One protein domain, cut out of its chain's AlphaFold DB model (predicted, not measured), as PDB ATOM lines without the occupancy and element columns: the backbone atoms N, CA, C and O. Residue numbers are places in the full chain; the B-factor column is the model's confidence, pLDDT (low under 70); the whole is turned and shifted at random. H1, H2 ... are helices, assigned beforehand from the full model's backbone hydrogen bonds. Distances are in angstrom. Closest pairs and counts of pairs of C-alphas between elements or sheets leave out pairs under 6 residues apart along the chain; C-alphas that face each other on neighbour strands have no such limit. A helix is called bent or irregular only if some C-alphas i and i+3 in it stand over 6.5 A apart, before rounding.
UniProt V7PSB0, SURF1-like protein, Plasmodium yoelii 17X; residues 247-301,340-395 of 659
ATOM      1  N   PHE A 247      -4.183  24.035 -56.601       85.88
ATOM      2  CA  PHE A 247      -2.788  24.044 -56.217       85.88
ATOM      3  C   PHE A 247      -2.616  24.518 -54.761       85.88
ATOM      4  O   PHE A 247      -3.020  25.638 -54.434       85.88
ATOM      5  N   PRO A 248      -1.950  23.742 -53.884       86.56
ATOM      6  CA  PRO A 248      -1.906  24.053 -52.454       86.56
ATOM      7  C   PRO A 248      -1.172  25.371 -52.157       86.56
ATOM      8  O   PRO A 248      -1.539  26.091 -51.236       86.56
ATOM      9  N   TRP A 249      -0.198  25.753 -52.993       88.06
ATOM     10  CA  TRP A 249       0.472  27.056 -52.910       88.06
ATOM     11  C   TRP A 249      -0.426  28.245 -53.287       88.06
ATOM     12  O   TRP A 249      -0.133  29.371 -52.889       88.06
ATOM     13  N   PHE A 250      -1.493  28.023 -54.058       87.12
ATOM     14  CA  PHE A 250      -2.467  29.059 -54.399       87.12
ATOM     15  C   PHE A 250      -3.488  29.244 -53.271       87.12
ATOM     16  O   PHE A 250      -3.723  30.380 -52.866       87.12
ATOM     17  N   HIS A 251      -3.994  28.151 -52.687       86.50
ATOM     18  CA  HIS A 251      -4.804  28.203 -51.462       86.50
ATOM     19  C   HIS A 251      -4.064  28.896 -50.308       86.50
ATOM     20  O   HIS A 251      -4.597  29.824 -49.705       86.50
ATOM     21  N   ASP A 252      -2.812  28.507 -50.047       87.62
ATOM     22  CA  ASP A 252      -1.970  29.141 -49.026       87.62
ATOM     23  C   ASP A 252      -1.776  30.645 -49.279       87.62
ATOM     24  O   ASP A 252      -1.819  31.447 -48.347       87.62
ATOM     25  N   TYR A 253      -1.580  31.046 -50.540       88.62
ATOM     26  CA  TYR A 253      -1.471  32.456 -50.917       88.62
ATOM     27  C   TYR A 253      -2.775  33.229 -50.667       88.62
ATOM     28  O   TYR A 253      -2.712  34.346 -50.158       88.62
ATOM     29  N   LEU A 254      -3.939  32.653 -50.987       87.75
ATOM     30  CA  LEU A 254      -5.239  33.276 -50.720       87.75
ATOM     31  C   LEU A 254      -5.487  33.435 -49.212       87.75
ATOM     32  O   LEU A 254      -5.809  34.533 -48.769       87.75
ATOM     33  N   MET A 255      -5.221  32.397 -48.414       88.06
ATOM     34  CA  MET A 255      -5.364  32.442 -46.952       88.06
ATOM     35  C   MET A 255      -4.443  33.500 -46.314       88.06
ATOM     36  O   MET A 255      -4.868  34.274 -45.455       88.06
ATOM     37  N   LEU A 256      -3.196  33.612 -46.791       86.38
ATOM     38  CA  LEU A 256      -2.294  34.700 -46.399       86.38
ATOM     39  C   LEU A 256      -2.785  36.078 -46.864       86.38
ATOM     40  O   LEU A 256      -2.562  37.060 -46.158       86.38
ATOM     41  N   LYS A 257      -3.424  36.165 -48.041       88.50
ATOM     42  CA  LYS A 257      -3.959  37.415 -48.598       88.50
ATOM     43  C   LYS A 257      -5.159  37.938 -47.802       88.50
ATOM     44  O   LYS A 257      -5.277  39.145 -47.613       88.50
ATOM     45  N   GLU A 258      -6.003  37.050 -47.292       89.88
ATOM     46  CA  GLU A 258      -7.116  37.406 -46.404       89.88
ATOM     47  C   GLU A 258      -6.614  37.911 -45.040       89.88
ATOM     48  O   GLU A 258      -7.131  38.895 -44.513       89.88
ATOM     49  N   LYS A 259      -5.545  37.310 -44.498       87.69
ATOM     50  CA  LYS A 259      -4.984  37.650 -43.174       87.69
ATOM     51  C   LYS A 259      -3.910  38.749 -43.171       87.69
ATOM     52  O   LYS A 259      -3.240  38.947 -42.156       87.69
ATOM     53  N   ILE A 260      -3.733  39.499 -44.265       86.19
ATOM     54  CA  ILE A 260      -2.669  40.519 -44.401       86.19
ATOM     55  C   ILE A 260      -2.661  41.526 -43.248       86.19
ATOM     56  O   ILE A 260      -1.591  41.889 -42.752       86.19
ATOM     57  N   GLU A 261      -3.823  42.036 -42.843       84.75
ATOM     58  CA  GLU A 261      -3.888  43.097 -41.835       84.75
ATOM     59  C   GLU A 261      -3.536  42.611 -40.427       84.75
ATOM     60  O   GLU A 261      -2.907  43.346 -39.668       84.75
ATOM     61  N   GLU A 262      -3.930  41.385 -40.088       86.50
ATOM     62  CA  GLU A 262      -3.603  40.714 -38.829       86.50
ATOM     63  C   GLU A 262      -2.101  40.407 -38.778       86.50
ATOM     64  O   GLU A 262      -1.384  40.908 -37.912       86.50
ATOM     65  N   LEU A 263      -1.585  39.744 -39.815       84.69
ATOM     66  CA  LEU A 263      -0.184  39.343 -39.921       84.69
ATOM     67  C   LEU A 263       0.784  40.549 -39.929       84.69
ATOM     68  O   LEU A 263       1.881  40.470 -39.375       84.69
ATOM     69  N   ASN A 264       0.388  41.700 -40.490       85.19
ATOM     70  CA  ASN A 264       1.174  42.937 -40.373       85.19
ATOM     71  C   ASN A 264       1.197  43.499 -38.935       85.19
ATOM     72  O   ASN A 264       2.246  43.984 -38.505       85.19
ATOM     73  N   LYS A 265       0.082  43.442 -38.187       84.94
ATOM     74  CA  LYS A 265       0.025  43.893 -36.780       84.94
ATOM     75  C   LYS A 265       0.904  43.011 -35.894       84.94
ATOM     76  O   LYS A 265       1.702  43.536 -35.118       84.94
ATOM     77  N   ASP A 266       0.819  41.698 -36.072       85.38
ATOM     78  CA  ASP A 266       1.592  40.716 -35.308       85.38
ATOM     79  C   ASP A 266       3.099  40.860 -35.532       85.38
ATOM     80  O   ASP A 266       3.885  40.838 -34.582       85.38
ATOM     81  N   LEU A 267       3.523  41.096 -36.778       83.94
ATOM     82  CA  LEU A 267       4.925  41.374 -37.080       83.94
ATOM     83  C   LEU A 267       5.395  42.708 -36.492       83.94
ATOM     84  O   LEU A 267       6.520  42.780 -35.998       83.94
ATOM     85  N   GLU A 268       4.566  43.755 -36.498       82.19
ATOM     86  CA  GLU A 268       4.905  45.013 -35.823       82.19
ATOM     87  C   GLU A 268       5.069  44.844 -34.305       82.19
ATOM     88  O   GLU A 268       5.972  45.452 -33.725       82.19
ATOM     89  N   LEU A 269       4.219  44.041 -33.658       83.75
ATOM     90  CA  LEU A 269       4.336  43.716 -32.233       83.75
ATOM     91  C   LEU A 269       5.619  42.918 -31.963       83.75
ATOM     92  O   LEU A 269       6.444  43.336 -31.146       83.75
ATOM     93  N   TYR A 270       5.851  41.848 -32.725       81.88
ATOM     94  CA  TYR A 270       7.045  41.010 -32.611       81.88
ATOM     95  C   TYR A 270       8.351  41.790 -32.856       81.88
ATOM     96  O   TYR A 270       9.365  41.538 -32.195       81.88
ATOM     97  N   GLU A 271       8.359  42.767 -33.772       76.88
ATOM     98  CA  GLU A 271       9.515  43.650 -33.959       76.88
ATOM     99  C   GLU A 271       9.756  44.555 -32.744       76.88
ATOM    100  O   GLU A 271      10.905  44.632 -32.297       76.88
ATOM    101  N   LYS A 272       8.703  45.187 -32.198       77.75
ATOM    102  CA  LYS A 272       8.774  46.087 -31.027       77.75
ATOM    103  C   LYS A 272       9.319  45.363 -29.792       77.75
ATOM    104  O   LYS A 272      10.236  45.861 -29.142       77.75
ATOM    105  N   GLU A 273       8.839  44.153 -29.509       79.12
ATOM    106  CA  GLU A 273       9.326  43.335 -28.385       79.12
ATOM    107  C   GLU A 273      10.819  42.973 -28.504       79.12
ATOM    108  O   GLU A 273      11.548  42.910 -27.507       79.12
ATOM    109  N   ASN A 274      11.309  42.762 -29.730       70.06
ATOM    110  CA  ASN A 274      12.678  42.316 -29.986       70.06
ATOM    111  C   ASN A 274      13.687  43.448 -30.270       70.06
ATOM    112  O   ASN A 274      14.878  43.159 -30.440       70.06
ATOM    113  N   GLU A 275      13.284  44.726 -30.258       64.12
ATOM    114  CA  GLU A 275      14.208  45.866 -30.438       64.12
ATOM    115  C   GLU A 275      15.365  45.853 -29.425       64.12
ATOM    116  O   GLU A 275      16.521  46.108 -29.782       64.12
ATOM    117  N   SER A 276      15.077  45.470 -28.178       55.72
ATOM    118  CA  SER A 276      16.053  45.379 -27.084       55.72
ATOM    119  C   SER A 276      17.179  44.366 -27.346       55.72
ATOM    120  O   SER A 276      18.333  44.620 -27.000       55.72
ATOM    121  N   LYS A 277      16.876  43.237 -28.003       54.53
ATOM    122  CA  LYS A 277      17.848  42.172 -28.313       54.53
ATOM    123  C   LYS A 277      18.701  42.494 -29.544       54.53
ATOM    124  O   LYS A 277      19.831  42.021 -29.642       54.53
ATOM    125  N   ILE A 278      18.183  43.306 -30.467       51.56
ATOM    126  CA  ILE A 278      18.827  43.608 -31.755       51.56
ATOM    127  C   ILE A 278      19.968  44.634 -31.626       51.56
ATOM    128  O   ILE A 278      20.933  44.574 -32.384       51.56
ATOM    129  N   ASN A 279      19.933  45.531 -30.636       50.41
ATOM    130  CA  ASN A 279      20.979  46.553 -30.458       50.41
ATOM    131  C   ASN A 279      22.372  46.004 -30.072       50.41
ATOM    132  O   ASN A 279      23.353  46.745 -30.108       50.41
ATOM    133  N   ASN A 280      22.495  44.705 -29.775       52.16
ATOM    134  CA  ASN A 280      23.762  44.036 -29.456       52.16
ATOM    135  C   ASN A 280      24.476  43.421 -30.687       52.16
ATOM    136  O   ASN A 280      25.311  42.530 -30.551       52.16
ATOM    137  N   ASP A 281      24.228  43.919 -31.903       54.38
ATOM    138  CA  ASP A 281      24.820  43.401 -33.154       54.38
ATOM    139  C   ASP A 281      26.375  43.349 -33.164       54.38
ATOM    140  O   ASP A 281      26.968  42.493 -33.828       54.38
ATOM    141  N   ILE A 282      27.074  44.189 -32.380       54.88
ATOM    142  CA  ILE A 282      28.536  44.073 -32.181       54.88
ATOM    143  C   ILE A 282      28.889  42.764 -31.458       54.88
ATOM    144  O   ILE A 282      29.831  42.076 -31.858       54.88
ATOM    145  N   THR A 283      28.133  42.381 -30.422       57.69
ATOM    146  CA  THR A 283      28.362  41.118 -29.709       57.69
ATOM    147  C   THR A 283      27.993  39.925 -30.583       57.69
ATOM    148  O   THR A 283      28.672  38.908 -30.503       57.69
ATOM    149  N   GLN A 284      27.004  40.049 -31.478       61.88
ATOM    150  CA  GLN A 284      26.666  38.999 -32.446       61.88
ATOM    151  C   GLN A 284      27.739  38.841 -33.536       61.88
ATOM    152  O   GLN A 284      28.093  37.716 -33.897       61.88
ATOM    153  N   ALA A 285      28.334  39.938 -34.020       58.75
ATOM    154  CA  ALA A 285      29.492  39.881 -34.911       58.75
ATOM    155  C   ALA A 285      30.695  39.208 -34.222       58.75
ATOM    156  O   ALA A 285      31.293  38.291 -34.788       58.75
ATOM    157  N   ILE A 286      30.996  39.592 -32.977       62.75
ATOM    158  CA  ILE A 286      32.038  38.969 -32.146       62.75
ATOM    159  C   ILE A 286      31.739  37.477 -31.907       62.75
ATOM    160  O   ILE A 286      32.626  36.644 -32.087       62.75
ATOM    161  N   ALA A 287      30.493  37.114 -31.588       65.50
ATOM    162  CA  ALA A 287      30.069  35.728 -31.399       65.50
ATOM    163  C   ALA A 287      30.240  34.897 -32.679       65.50
ATOM    164  O   ALA A 287      30.800  33.808 -32.614       65.50
ATOM    165  N   SER A 288      29.865  35.429 -33.850       64.31
ATOM    166  CA  SER A 288      30.070  34.743 -35.139       64.31
ATOM    167  C   SER A 288      31.552  34.494 -35.454       64.31
ATOM    168  O   SER A 288      31.902  33.494 -36.077       64.31
ATOM    169  N   VAL A 289      32.441  35.369 -34.972       69.19
ATOM    170  CA  VAL A 289      33.897  35.224 -35.106       69.19
ATOM    171  C   VAL A 289      34.440  34.187 -34.118       69.19
ATOM    172  O   VAL A 289      35.275  33.375 -34.510       69.19
ATOM    173  N   PHE A 290      33.947  34.141 -32.876       73.44
ATOM    174  CA  PHE A 290      34.275  33.064 -31.930       73.44
ATOM    175  C   PHE A 290      33.779  31.693 -32.410       73.44
ATOM    176  O   PHE A 290      34.527  30.718 -32.358       73.44
ATOM    177  N   GLU A 291      32.557  31.620 -32.938       76.12
ATOM    178  CA  GLU A 291      31.979  30.408 -33.522       76.12
ATOM    179  C   GLU A 291      32.798  29.926 -34.733       76.12
ATOM    180  O   GLU A 291      33.121  28.740 -34.837       76.12
ATOM    181  N   PHE A 292      33.214  30.847 -35.610       75.94
ATOM    182  CA  PHE A 292      34.151  30.552 -36.694       75.94
ATOM    183  C   PHE A 292      35.490  30.013 -36.162       75.94
ATOM    184  O   PHE A 292      35.988  29.016 -36.679       75.94
ATOM    185  N   TRP A 293      36.060  30.611 -35.111       74.81
ATOM    186  CA  TRP A 293      37.312  30.139 -34.505       74.81
ATOM    187  C   TRP A 293      37.197  28.740 -33.885       74.81
ATOM    188  O   TRP A 293      38.101  27.924 -34.075       74.81
ATOM    189  N   GLU A 294      36.093  28.416 -33.205       79.31
ATOM    190  CA  GLU A 294      35.843  27.048 -32.732       79.31
ATOM    191  C   GLU A 294      35.629  26.072 -33.899       79.31
ATOM    192  O   GLU A 294      36.196  24.981 -33.876       79.31
ATOM    193  N   LYS A 295      34.925  26.465 -34.973       75.88
ATOM    194  CA  LYS A 295      34.797  25.658 -36.206       75.88
ATOM    195  C   LYS A 295      36.139  25.415 -36.903       75.88
ATOM    196  O   LYS A 295      36.409  24.302 -37.345       75.88
ATOM    197  N   VAL A 296      37.026  26.410 -36.956       73.94
ATOM    198  CA  VAL A 296      38.406  26.243 -37.444       73.94
ATOM    199  C   VAL A 296      39.161  25.254 -36.549       73.94
ATOM    200  O   VAL A 296      39.777  24.310 -37.042       73.94
ATOM    201  N   LYS A 297      39.079  25.408 -35.225       75.00
ATOM    202  CA  LYS A 297      39.733  24.536 -34.236       75.00
ATOM    203  C   LYS A 297      39.233  23.086 -34.293       75.00
ATOM    204  O   LYS A 297      40.051  22.172 -34.188       75.00
ATOM    205  N   THR A 298      37.935  22.842 -34.489       74.75
ATOM    206  CA  THR A 298      37.386  21.486 -34.677       74.75
ATOM    207  C   THR A 298      37.754  20.901 -36.039       74.75
ATOM    208  O   THR A 298      38.162  19.742 -36.088       74.75
ATOM    209  N   PHE A 299      37.727  21.697 -37.114       70.19
ATOM    210  CA  PHE A 299      38.189  21.288 -38.444       70.19
ATOM    211  C   PHE A 299      39.651  20.815 -38.420       70.19
ATOM    212  O   PHE A 299      39.946  19.698 -38.847       70.19
ATOM    213  N   TRP A 300      40.559  21.607 -37.833       64.44
ATOM    214  CA  TRP A 300      41.961  21.210 -37.683       64.44
ATOM    215  C   TRP A 300      42.110  19.954 -36.816       64.44
ATOM    216  O   TRP A 300      42.815  19.033 -37.225       64.44
ATOM    217  N   LYS A 301      41.412  19.847 -35.673       69.38
ATOM    218  CA  LYS A 301      41.404  18.613 -34.855       69.38
ATOM    219  C   LYS A 301      40.949  17.380 -35.651       69.38
ATOM    220  O   LYS A 301      41.529  16.310 -35.476       69.38
ATOM    221  N   ASN A 340      15.513  20.504 -34.128       45.75
ATOM    222  CA  ASN A 340      15.515  21.963 -33.932       45.75
ATOM    223  C   ASN A 340      15.979  22.775 -35.167       45.75
ATOM    224  O   ASN A 340      15.724  23.977 -35.236       45.75
ATOM    225  N   ASP A 341      16.689  22.159 -36.121       52.09
ATOM    226  CA  ASP A 341      17.072  22.802 -37.384       52.09
ATOM    227  C   ASP A 341      15.970  22.658 -38.454       52.09
ATOM    228  O   ASP A 341      15.966  23.442 -39.407       52.09
ATOM    229  N   THR A 342      15.028  21.704 -38.342       55.16
ATOM    230  CA  THR A 342      13.975  21.531 -39.362       55.16
ATOM    231  C   THR A 342      12.964  22.671 -39.361       55.16
ATOM    232  O   THR A 342      12.604  23.137 -40.442       55.16
ATOM    233  N   ASP A 343      12.606  23.203 -38.193       55.16
ATOM    234  CA  ASP A 343      11.682  24.343 -38.057       55.16
ATOM    235  C   ASP A 343      12.241  25.623 -38.698       55.16
ATOM    236  O   ASP A 343      11.509  26.457 -39.221       55.16
ATOM    237  N   LEU A 344      13.571  25.752 -38.716       61.91
ATOM    238  CA  LEU A 344      14.306  26.833 -39.378       61.91
ATOM    239  C   LEU A 344      14.377  26.680 -40.906       61.91
ATOM    240  O   LEU A 344      14.729  27.639 -41.597       61.91
ATOM    241  N   LEU A 345      14.111  25.479 -41.431       67.19
ATOM    242  CA  LEU A 345      14.196  25.120 -42.852       67.19
ATOM    243  C   LEU A 345      12.822  25.036 -43.529       67.19
ATOM    244  O   LEU A 345      12.753  25.014 -44.758       67.19
ATOM    245  N   THR A 346      11.734  24.963 -42.765       75.00
ATOM    246  CA  THR A 346      10.361  24.964 -43.281       75.00
ATOM    247  C   THR A 346       9.726  26.342 -43.106       75.00
ATOM    248  O   THR A 346      10.147  27.126 -42.259       75.00
ATOM    249  N   ILE A 347       8.729  26.661 -43.935       80.06
ATOM    250  CA  ILE A 347       7.852  27.805 -43.688       80.06
ATOM    251  C   ILE A 347       6.609  27.282 -42.989       80.06
ATOM    252  O   ILE A 347       5.856  26.489 -43.557       80.06
ATOM    253  N   ASP A 348       6.439  27.755 -41.766       80.88
ATOM    254  CA  ASP A 348       5.228  27.643 -40.973       80.88
ATOM    255  C   ASP A 348       4.538  29.017 -40.959       80.88
ATOM    256  O   ASP A 348       5.200  30.038 -40.760       80.88
ATOM    257  N   PHE A 349       3.231  29.037 -41.227       81.12
ATOM    258  CA  PHE A 349       2.419  30.256 -41.270       81.12
ATOM    259  C   PHE A 349       1.743  30.578 -39.935       81.12
ATOM    260  O   PHE A 349       1.249  31.689 -39.775       81.12
ATOM    261  N   GLU A 350       1.739  29.651 -38.976       80.19
ATOM    262  CA  GLU A 350       1.240  29.903 -37.618       80.19
ATOM    263  C   GLU A 350       2.327  30.574 -36.756       80.19
ATOM    264  O   GLU A 350       2.049  31.364 -35.854       80.19
ATOM    265  N   ASN A 351       3.600  30.331 -37.080       84.38
ATOM    266  CA  ASN A 351       4.742  30.859 -36.348       84.38
ATOM    267  C   ASN A 351       5.240  32.209 -36.906       84.38
ATOM    268  O   ASN A 351       6.088  32.269 -37.803       84.38
ATOM    269  N   ILE A 352       4.782  33.308 -36.294       82.19
ATOM    270  CA  ILE A 352       5.156  34.701 -36.626       82.19
ATOM    271  C   ILE A 352       6.681  34.908 -36.696       82.19
ATOM    272  O   ILE A 352       7.172  35.613 -37.581       82.19
ATOM    273  N   LYS A 353       7.462  34.267 -35.814       83.12
ATOM    274  CA  LYS A 353       8.933  34.351 -35.840       83.12
ATOM    275  C   LYS A 353       9.512  33.726 -37.111       83.12
ATOM    276  O   LYS A 353      10.449  34.282 -37.681       83.12
ATOM    277  N   ASN A 354       8.970  32.591 -37.552       85.38
ATOM    278  CA  ASN A 354       9.409  31.923 -38.776       85.38
ATOM    279  C   ASN A 354       9.101  32.804 -40.002       85.38
ATOM    280  O   ASN A 354       9.987  33.088 -40.811       85.38
ATOM    281  N   ILE A 355       7.883  33.354 -40.070       84.00
ATOM    282  CA  ILE A 355       7.473  34.322 -41.099       84.00
ATOM    283  C   ILE A 355       8.414  35.541 -41.121       84.00
ATOM    284  O   ILE A 355       8.902  35.924 -42.186       84.00
ATOM    285  N   HIS A 356       8.736  36.119 -39.958       82.50
ATOM    286  CA  HIS A 356       9.660  37.255 -39.831       82.50
ATOM    287  C   HIS A 356      11.070  36.934 -40.352       82.50
ATOM    288  O   HIS A 356      11.614  37.680 -41.176       82.50
ATOM    289  N   ASP A 357      11.636  35.793 -39.946       81.94
ATOM    290  CA  ASP A 357      12.949  35.326 -40.404       81.94
ATOM    291  C   ASP A 357      12.973  35.091 -41.929       81.94
ATOM    292  O   ASP A 357      13.965  35.422 -42.592       81.94
ATOM    293  N   TRP A 358      11.890  34.573 -42.522       84.31
ATOM    294  CA  TRP A 358      11.771  34.406 -43.977       84.31
ATOM    295  C   TRP A 358      11.585  35.721 -44.732       84.31
ATOM    296  O   TRP A 358      12.235  35.914 -45.762       84.31
ATOM    297  N   ILE A 359      10.808  36.672 -44.212       83.31
ATOM    298  CA  ILE A 359      10.672  38.016 -44.797       83.31
ATOM    299  C   ILE A 359      12.035  38.721 -44.856       83.31
ATOM    300  O   ILE A 359      12.406  39.261 -45.903       83.31
ATOM    301  N   ILE A 360      12.836  38.655 -43.785       78.69
ATOM    302  CA  ILE A 360      14.203  39.208 -43.762       78.69
ATOM    303  C   ILE A 360      15.087  38.560 -44.843       78.69
ATOM    304  O   ILE A 360      15.863  39.253 -45.514       78.69
ATOM    305  N   ARG A 361      14.967  37.238 -45.044       80.06
ATOM    306  CA  ARG A 361      15.718  36.486 -46.068       80.06
ATOM    307  C   ARG A 361      15.295  36.859 -47.490       80.06
ATOM    308  O   ARG A 361      16.179  37.127 -48.306       80.06
ATOM    309  N   ILE A 362      13.990  36.929 -47.766       78.81
ATOM    310  CA  ILE A 362      13.405  37.301 -49.069       78.81
ATOM    311  C   ILE A 362      13.797  38.733 -49.447       78.81
ATOM    312  O   ILE A 362      14.283  38.982 -50.552       78.81
ATOM    313  N   ARG A 363      13.670  39.675 -48.506       75.44
ATOM    314  CA  ARG A 363      14.096  41.072 -48.685       75.44
ATOM    315  C   ARG A 363      15.631  41.217 -48.743       75.44
ATOM    316  O   ARG A 363      16.130  42.267 -49.152       75.44
ATOM    317  N   ASN A 364      16.377  40.167 -48.371       72.88
ATOM    318  CA  ASN A 364      17.840  40.104 -48.264       72.88
ATOM    319  C   ASN A 364      18.404  41.334 -47.525       72.88
ATOM    320  O   ASN A 364      19.337  42.000 -47.988       72.88
ATOM    321  N   GLU A 365      17.788  41.668 -46.390       66.88
ATOM    322  CA  GLU A 365      18.098  42.897 -45.669       66.88
ATOM    323  C   GLU A 365      19.434  42.812 -44.939       66.88
ATOM    324  O   GLU A 365      19.668  41.973 -44.070       66.88
ATOM    325  N   ASN A 366      20.308  43.764 -45.251       65.56
ATOM    326  CA  ASN A 366      21.436  44.085 -44.395       65.56
ATOM    327  C   ASN A 366      20.954  44.939 -43.211       65.56
ATOM    328  O   ASN A 366      19.945  45.642 -43.303       65.56
ATOM    329  N   PHE A 367      21.738  44.962 -42.129       60.88
ATOM    330  CA  PHE A 367      21.475  45.783 -40.939       60.88
ATOM    331  C   PHE A 367      21.071  47.230 -41.276       60.88
ATOM    332  O   PHE A 367      20.042  47.712 -40.811       60.88
ATOM    333  N   PHE A 368      21.834  47.896 -42.151       57.66
ATOM    334  CA  PHE A 368      21.557  49.273 -42.563       57.66
ATOM    335  C   PHE A 368      20.211  49.431 -43.277       57.66
ATOM    336  O   PHE A 368      19.495  50.379 -42.979       57.66
ATOM    337  N   SER A 369      19.823  48.514 -44.171       64.69
ATOM    338  CA  SER A 369      18.504  48.580 -44.822       64.69
ATOM    339  C   SER A 369      17.363  48.341 -43.835       64.69
ATOM    340  O   SER A 369      16.359  49.038 -43.926       64.69
ATOM    341  N   ARG A 370      17.541  47.439 -42.857       66.50
ATOM    342  CA  ARG A 370      16.562  47.191 -41.787       66.50
ATOM    343  C   ARG A 370      16.386  48.429 -40.897       66.50
ATOM    344  O   ARG A 370      15.265  48.847 -40.633       66.50
ATOM    345  N   PHE A 371      17.490  49.061 -40.493       62.72
ATOM    346  CA  PHE A 371      17.481  50.287 -39.685       62.72
ATOM    347  C   PHE A 371      16.872  51.486 -40.431       62.72
ATOM    348  O   PHE A 371      16.061  52.218 -39.869       62.72
ATOM    349  N   ILE A 372      17.236  51.672 -41.707       62.19
ATOM    350  CA  ILE A 372      16.692  52.729 -42.571       62.19
ATOM    351  C   ILE A 372      15.188  52.532 -42.772       62.19
ATOM    352  O   ILE A 372      14.441  53.483 -42.572       62.19
ATOM    353  N   LYS A 373      14.733  51.313 -43.101       65.44
ATOM    354  CA  LYS A 373      13.301  51.014 -43.234       65.44
ATOM    355  C   LYS A 373      12.548  51.329 -41.948       65.44
ATOM    356  O   LYS A 373      11.703  52.212 -41.983       65.44
ATOM    357  N   ARG A 374      12.932  50.733 -40.813       64.94
ATOM    358  CA  ARG A 374      12.256  50.936 -39.515       64.94
ATOM    359  C   ARG A 374      12.095  52.405 -39.106       64.94
ATOM    360  O   ARG A 374      11.132  52.730 -38.425       64.94
ATOM    361  N   LYS A 375      13.011  53.297 -39.508       62.34
ATOM    362  CA  LYS A 375      12.919  54.737 -39.201       62.34
ATOM    363  C   LYS A 375      12.225  55.602 -40.260       62.34
ATOM    364  O   LYS A 375      11.875  56.730 -39.934       62.34
ATOM    365  N   ILE A 376      12.106  55.151 -41.513       58.62
ATOM    366  CA  ILE A 376      11.754  56.025 -42.656       58.62
ATOM    367  C   ILE A 376      10.600  55.469 -43.511       58.62
ATOM    368  O   ILE A 376       9.928  56.238 -44.195       58.62
ATOM    369  N   MET A 377      10.326  54.161 -43.491       56.47
ATOM    370  CA  MET A 377       9.286  53.525 -44.312       56.47
ATOM    371  C   MET A 377       8.392  52.616 -43.463       56.47
ATOM    372  O   MET A 377       8.884  51.885 -42.606       56.47
ATOM    373  N   LYS A 378       7.079  52.617 -43.726       59.06
ATOM    374  CA  LYS A 378       6.160  51.647 -43.110       59.06
ATOM    375  C   LYS A 378       6.546  50.223 -43.525       59.06
ATOM    376  O   LYS A 378       6.938  50.002 -44.671       59.06
ATOM    377  N   ASN A 379       6.454  49.275 -42.592       65.94
ATOM    378  CA  ASN A 379       7.053  47.943 -42.744       65.94
ATOM    379  C   ASN A 379       6.146  46.905 -43.438       65.94
ATOM    380  O   ASN A 379       6.568  45.755 -43.610       65.94
ATOM    381  N   ASN A 380       4.946  47.333 -43.851       74.00
ATOM    382  CA  ASN A 380       3.886  46.527 -44.451       74.00
ATOM    383  C   ASN A 380       4.406  45.571 -45.534       74.00
ATOM    384  O   ASN A 380       5.207  45.945 -46.395       74.00
ATOM    385  N   ILE A 381       3.911  44.338 -45.504       78.62
ATOM    386  CA  ILE A 381       4.172  43.328 -46.530       78.62
ATOM    387  C   ILE A 381       3.397  43.669 -47.809       78.62
ATOM    388  O   ILE A 381       2.251  44.113 -47.749       78.62
ATOM    389  N   THR A 382       4.014  43.441 -48.969       82.62
ATOM    390  CA  THR A 382       3.347  43.558 -50.278       82.62
ATOM    391  C   THR A 382       2.805  42.209 -50.762       82.62
ATOM    392  O   THR A 382       3.345  41.158 -50.418       82.62
ATOM    393  N   GLU A 383       1.789  42.211 -51.633       81.12
ATOM    394  CA  GLU A 383       1.249  40.965 -52.217       81.12
ATOM    395  C   GLU A 383       2.334  40.113 -52.912       81.12
ATOM    396  O   GLU A 383       2.330  38.886 -52.824       81.12
ATOM    397  N   GLU A 384       3.334  40.754 -53.531       78.62
ATOM    398  CA  GLU A 384       4.491  40.072 -54.127       78.62
ATOM    399  C   GLU A 384       5.370  39.329 -53.106       78.62
ATOM    400  O   GLU A 384       6.012  38.334 -53.449       78.62
ATOM    401  N   GLU A 385       5.472  39.830 -51.874       82.00
ATOM    402  CA  GLU A 385       6.234  39.191 -50.798       82.00
ATOM    403  C   GLU A 385       5.476  37.986 -50.225       82.00
ATOM    404  O   GLU A 385       6.100  36.960 -49.958       82.00
ATOM    405  N   LEU A 386       4.141  38.047 -50.155       84.62
ATOM    406  CA  LEU A 386       3.287  36.902 -49.800       84.62
ATOM    407  C   LEU A 386       3.337  35.811 -50.871       84.62
ATOM    408  O   LEU A 386       3.531  34.640 -50.546       84.62
ATOM    409  N   LYS A 387       3.266  36.190 -52.157       83.81
ATOM    410  CA  LYS A 387       3.458  35.262 -53.285       83.81
ATOM    411  C   LYS A 387       4.807  34.535 -53.177       83.81
ATOM    412  O   LYS A 387       4.869  33.333 -53.409       83.81
ATOM    413  N   LYS A 388       5.879  35.227 -52.763       84.31
ATOM    414  CA  LYS A 388       7.198  34.608 -52.508       84.31
ATOM    415  C   LYS A 388       7.206  33.698 -51.280       84.31
ATOM    416  O   LYS A 388       7.773  32.619 -51.371       84.31
ATOM    417  N   LEU A 389       6.572  34.079 -50.168       85.94
ATOM    418  CA  LEU A 389       6.453  33.214 -48.984       85.94
ATOM    419  C   LEU A 389       5.737  31.894 -49.316       85.94
ATOM    420  O   LEU A 389       6.231  30.827 -48.957       85.94
ATOM    421  N   ALA A 390       4.640  31.952 -50.077       87.25
ATOM    422  CA  ALA A 390       3.970  30.759 -50.592       87.25
ATOM    423  C   ALA A 390       4.899  29.930 -51.503       87.25
ATOM    424  O   ALA A 390       4.999  28.714 -51.343       87.25
ATOM    425  N   ILE A 391       5.651  30.566 -52.410       87.88
ATOM    426  CA  ILE A 391       6.600  29.861 -53.291       87.88
ATOM    427  C   ILE A 391       7.732  29.175 -52.498       87.88
ATOM    428  O   ILE A 391       8.020  28.002 -52.739       87.88
ATOM    429  N   GLU A 392       8.351  29.839 -51.519       87.19
ATOM    430  CA  GLU A 392       9.429  29.255 -50.700       87.19
ATOM    431  C   GLU A 392       8.960  28.068 -49.827       87.19
ATOM    432  O   GLU A 392       9.783  27.236 -49.433       87.19
ATOM    433  N   LYS A 393       7.654  27.912 -49.555       88.38
ATOM    434  CA  LYS A 393       7.114  26.733 -48.846       88.38
ATOM    435  C   LYS A 393       7.141  25.462 -49.714       88.38
ATOM    436  O   LYS A 393       7.373  24.367 -49.191       88.38
ATOM    437  N   TYR A 394       6.951  25.602 -51.031       88.75
ATOM    438  CA  TYR A 394       6.821  24.483 -51.983       88.75
ATOM    439  C   TYR A 394       8.010  24.304 -52.943       88.75
ATOM    440  O   TYR A 394       8.158  23.231 -53.534       88.75
ATOM    441  N   LYS A 395       8.897  25.296 -53.074       89.06
ATOM    442  CA  LYS A 395      10.115  25.224 -53.899       89.06
ATOM    443  C   LYS A 395      10.971  23.996 -53.529       89.06
ATOM    444  O   LYS A 395      11.278  23.739 -52.366       89.06
TER     445      LYS A 395
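Overview. This is residues 247 to 301 and 340 to 395 of the 659 residues of the protein "SURF1-like protein" of Plasmodium yoelii 17X (UniProt V7PSB0). H4 lies in the middle of a loose helical body, crossing between H6, with H1 at its side, and the first part of H2. H2 leads from the end of H1 to H3, whose residues 282 to 301 stick out as a long arm, while H5 touches no helix. The 111 printed residues include six named helices, H1 to H6 in chain order, and no named strand: all helix. The whole is loose, with a radius of gyration of the C-alphas of 16.8 A and spans of 51 by 34 by 20 A.

Along the chain. H1, residues 248 to 258, begins at C-alpha 248 (-1.906, 24.053, -52.454) and measures 15.6 A. H2, residues 260 to 278, measures 25.1 A; it has a kink of 36 degrees near residue 272 and is irregular, with C-alphas 273 and 276 7.2 A apart. H3, residues 281 to 301, measures 29.9 A and ends at C-alpha 301 (41.404, 18.613, -34.855). H4 is residues 352 to 362, 15.2 A; H5 is residues 367 to 376, 14.2 A. H6, residues 383 to 394, measures 17.4 A and ends at C-alpha 394 (6.821, 24.483, -51.983).

Arrangement. H1 touches H6, closest at the C-alphas of Trp 249 and Ala 390, 5.6 A; they run opposite ways at a shallow tilt of 34 degrees, only just short of steep. H4 touches residues 385 to 389 of H6, closest at the C-alphas of Trp 358 and Leu 389, 7.4 A, about perpendicular at 79 degrees. H4 touches residues 263 to 270 of H2, closest at the C-alphas of Leu 267 and Ile 352, 6.7 A, about perpendicular at 86 degrees. H1 and H2, and H2 and H3, meet only through their links. H5 is apart from H4 and H6, among others. Every O i to N i+4 pair is within hydrogen-bond range in H1, H3, H4 and H5; H2 has 13 of 15, H6 7 of 8.

Size, cuts and confidence. Residues 302 to 339 are not printed, and C-alphas 301 and 340 are 26.1 A apart across this cut. Of the links printed whole, none is long. The mean pLDDT of the printed part is 74.7; residues 275 to 289, 300 to 301, 340 to 345 and 365 to 379 are under 70.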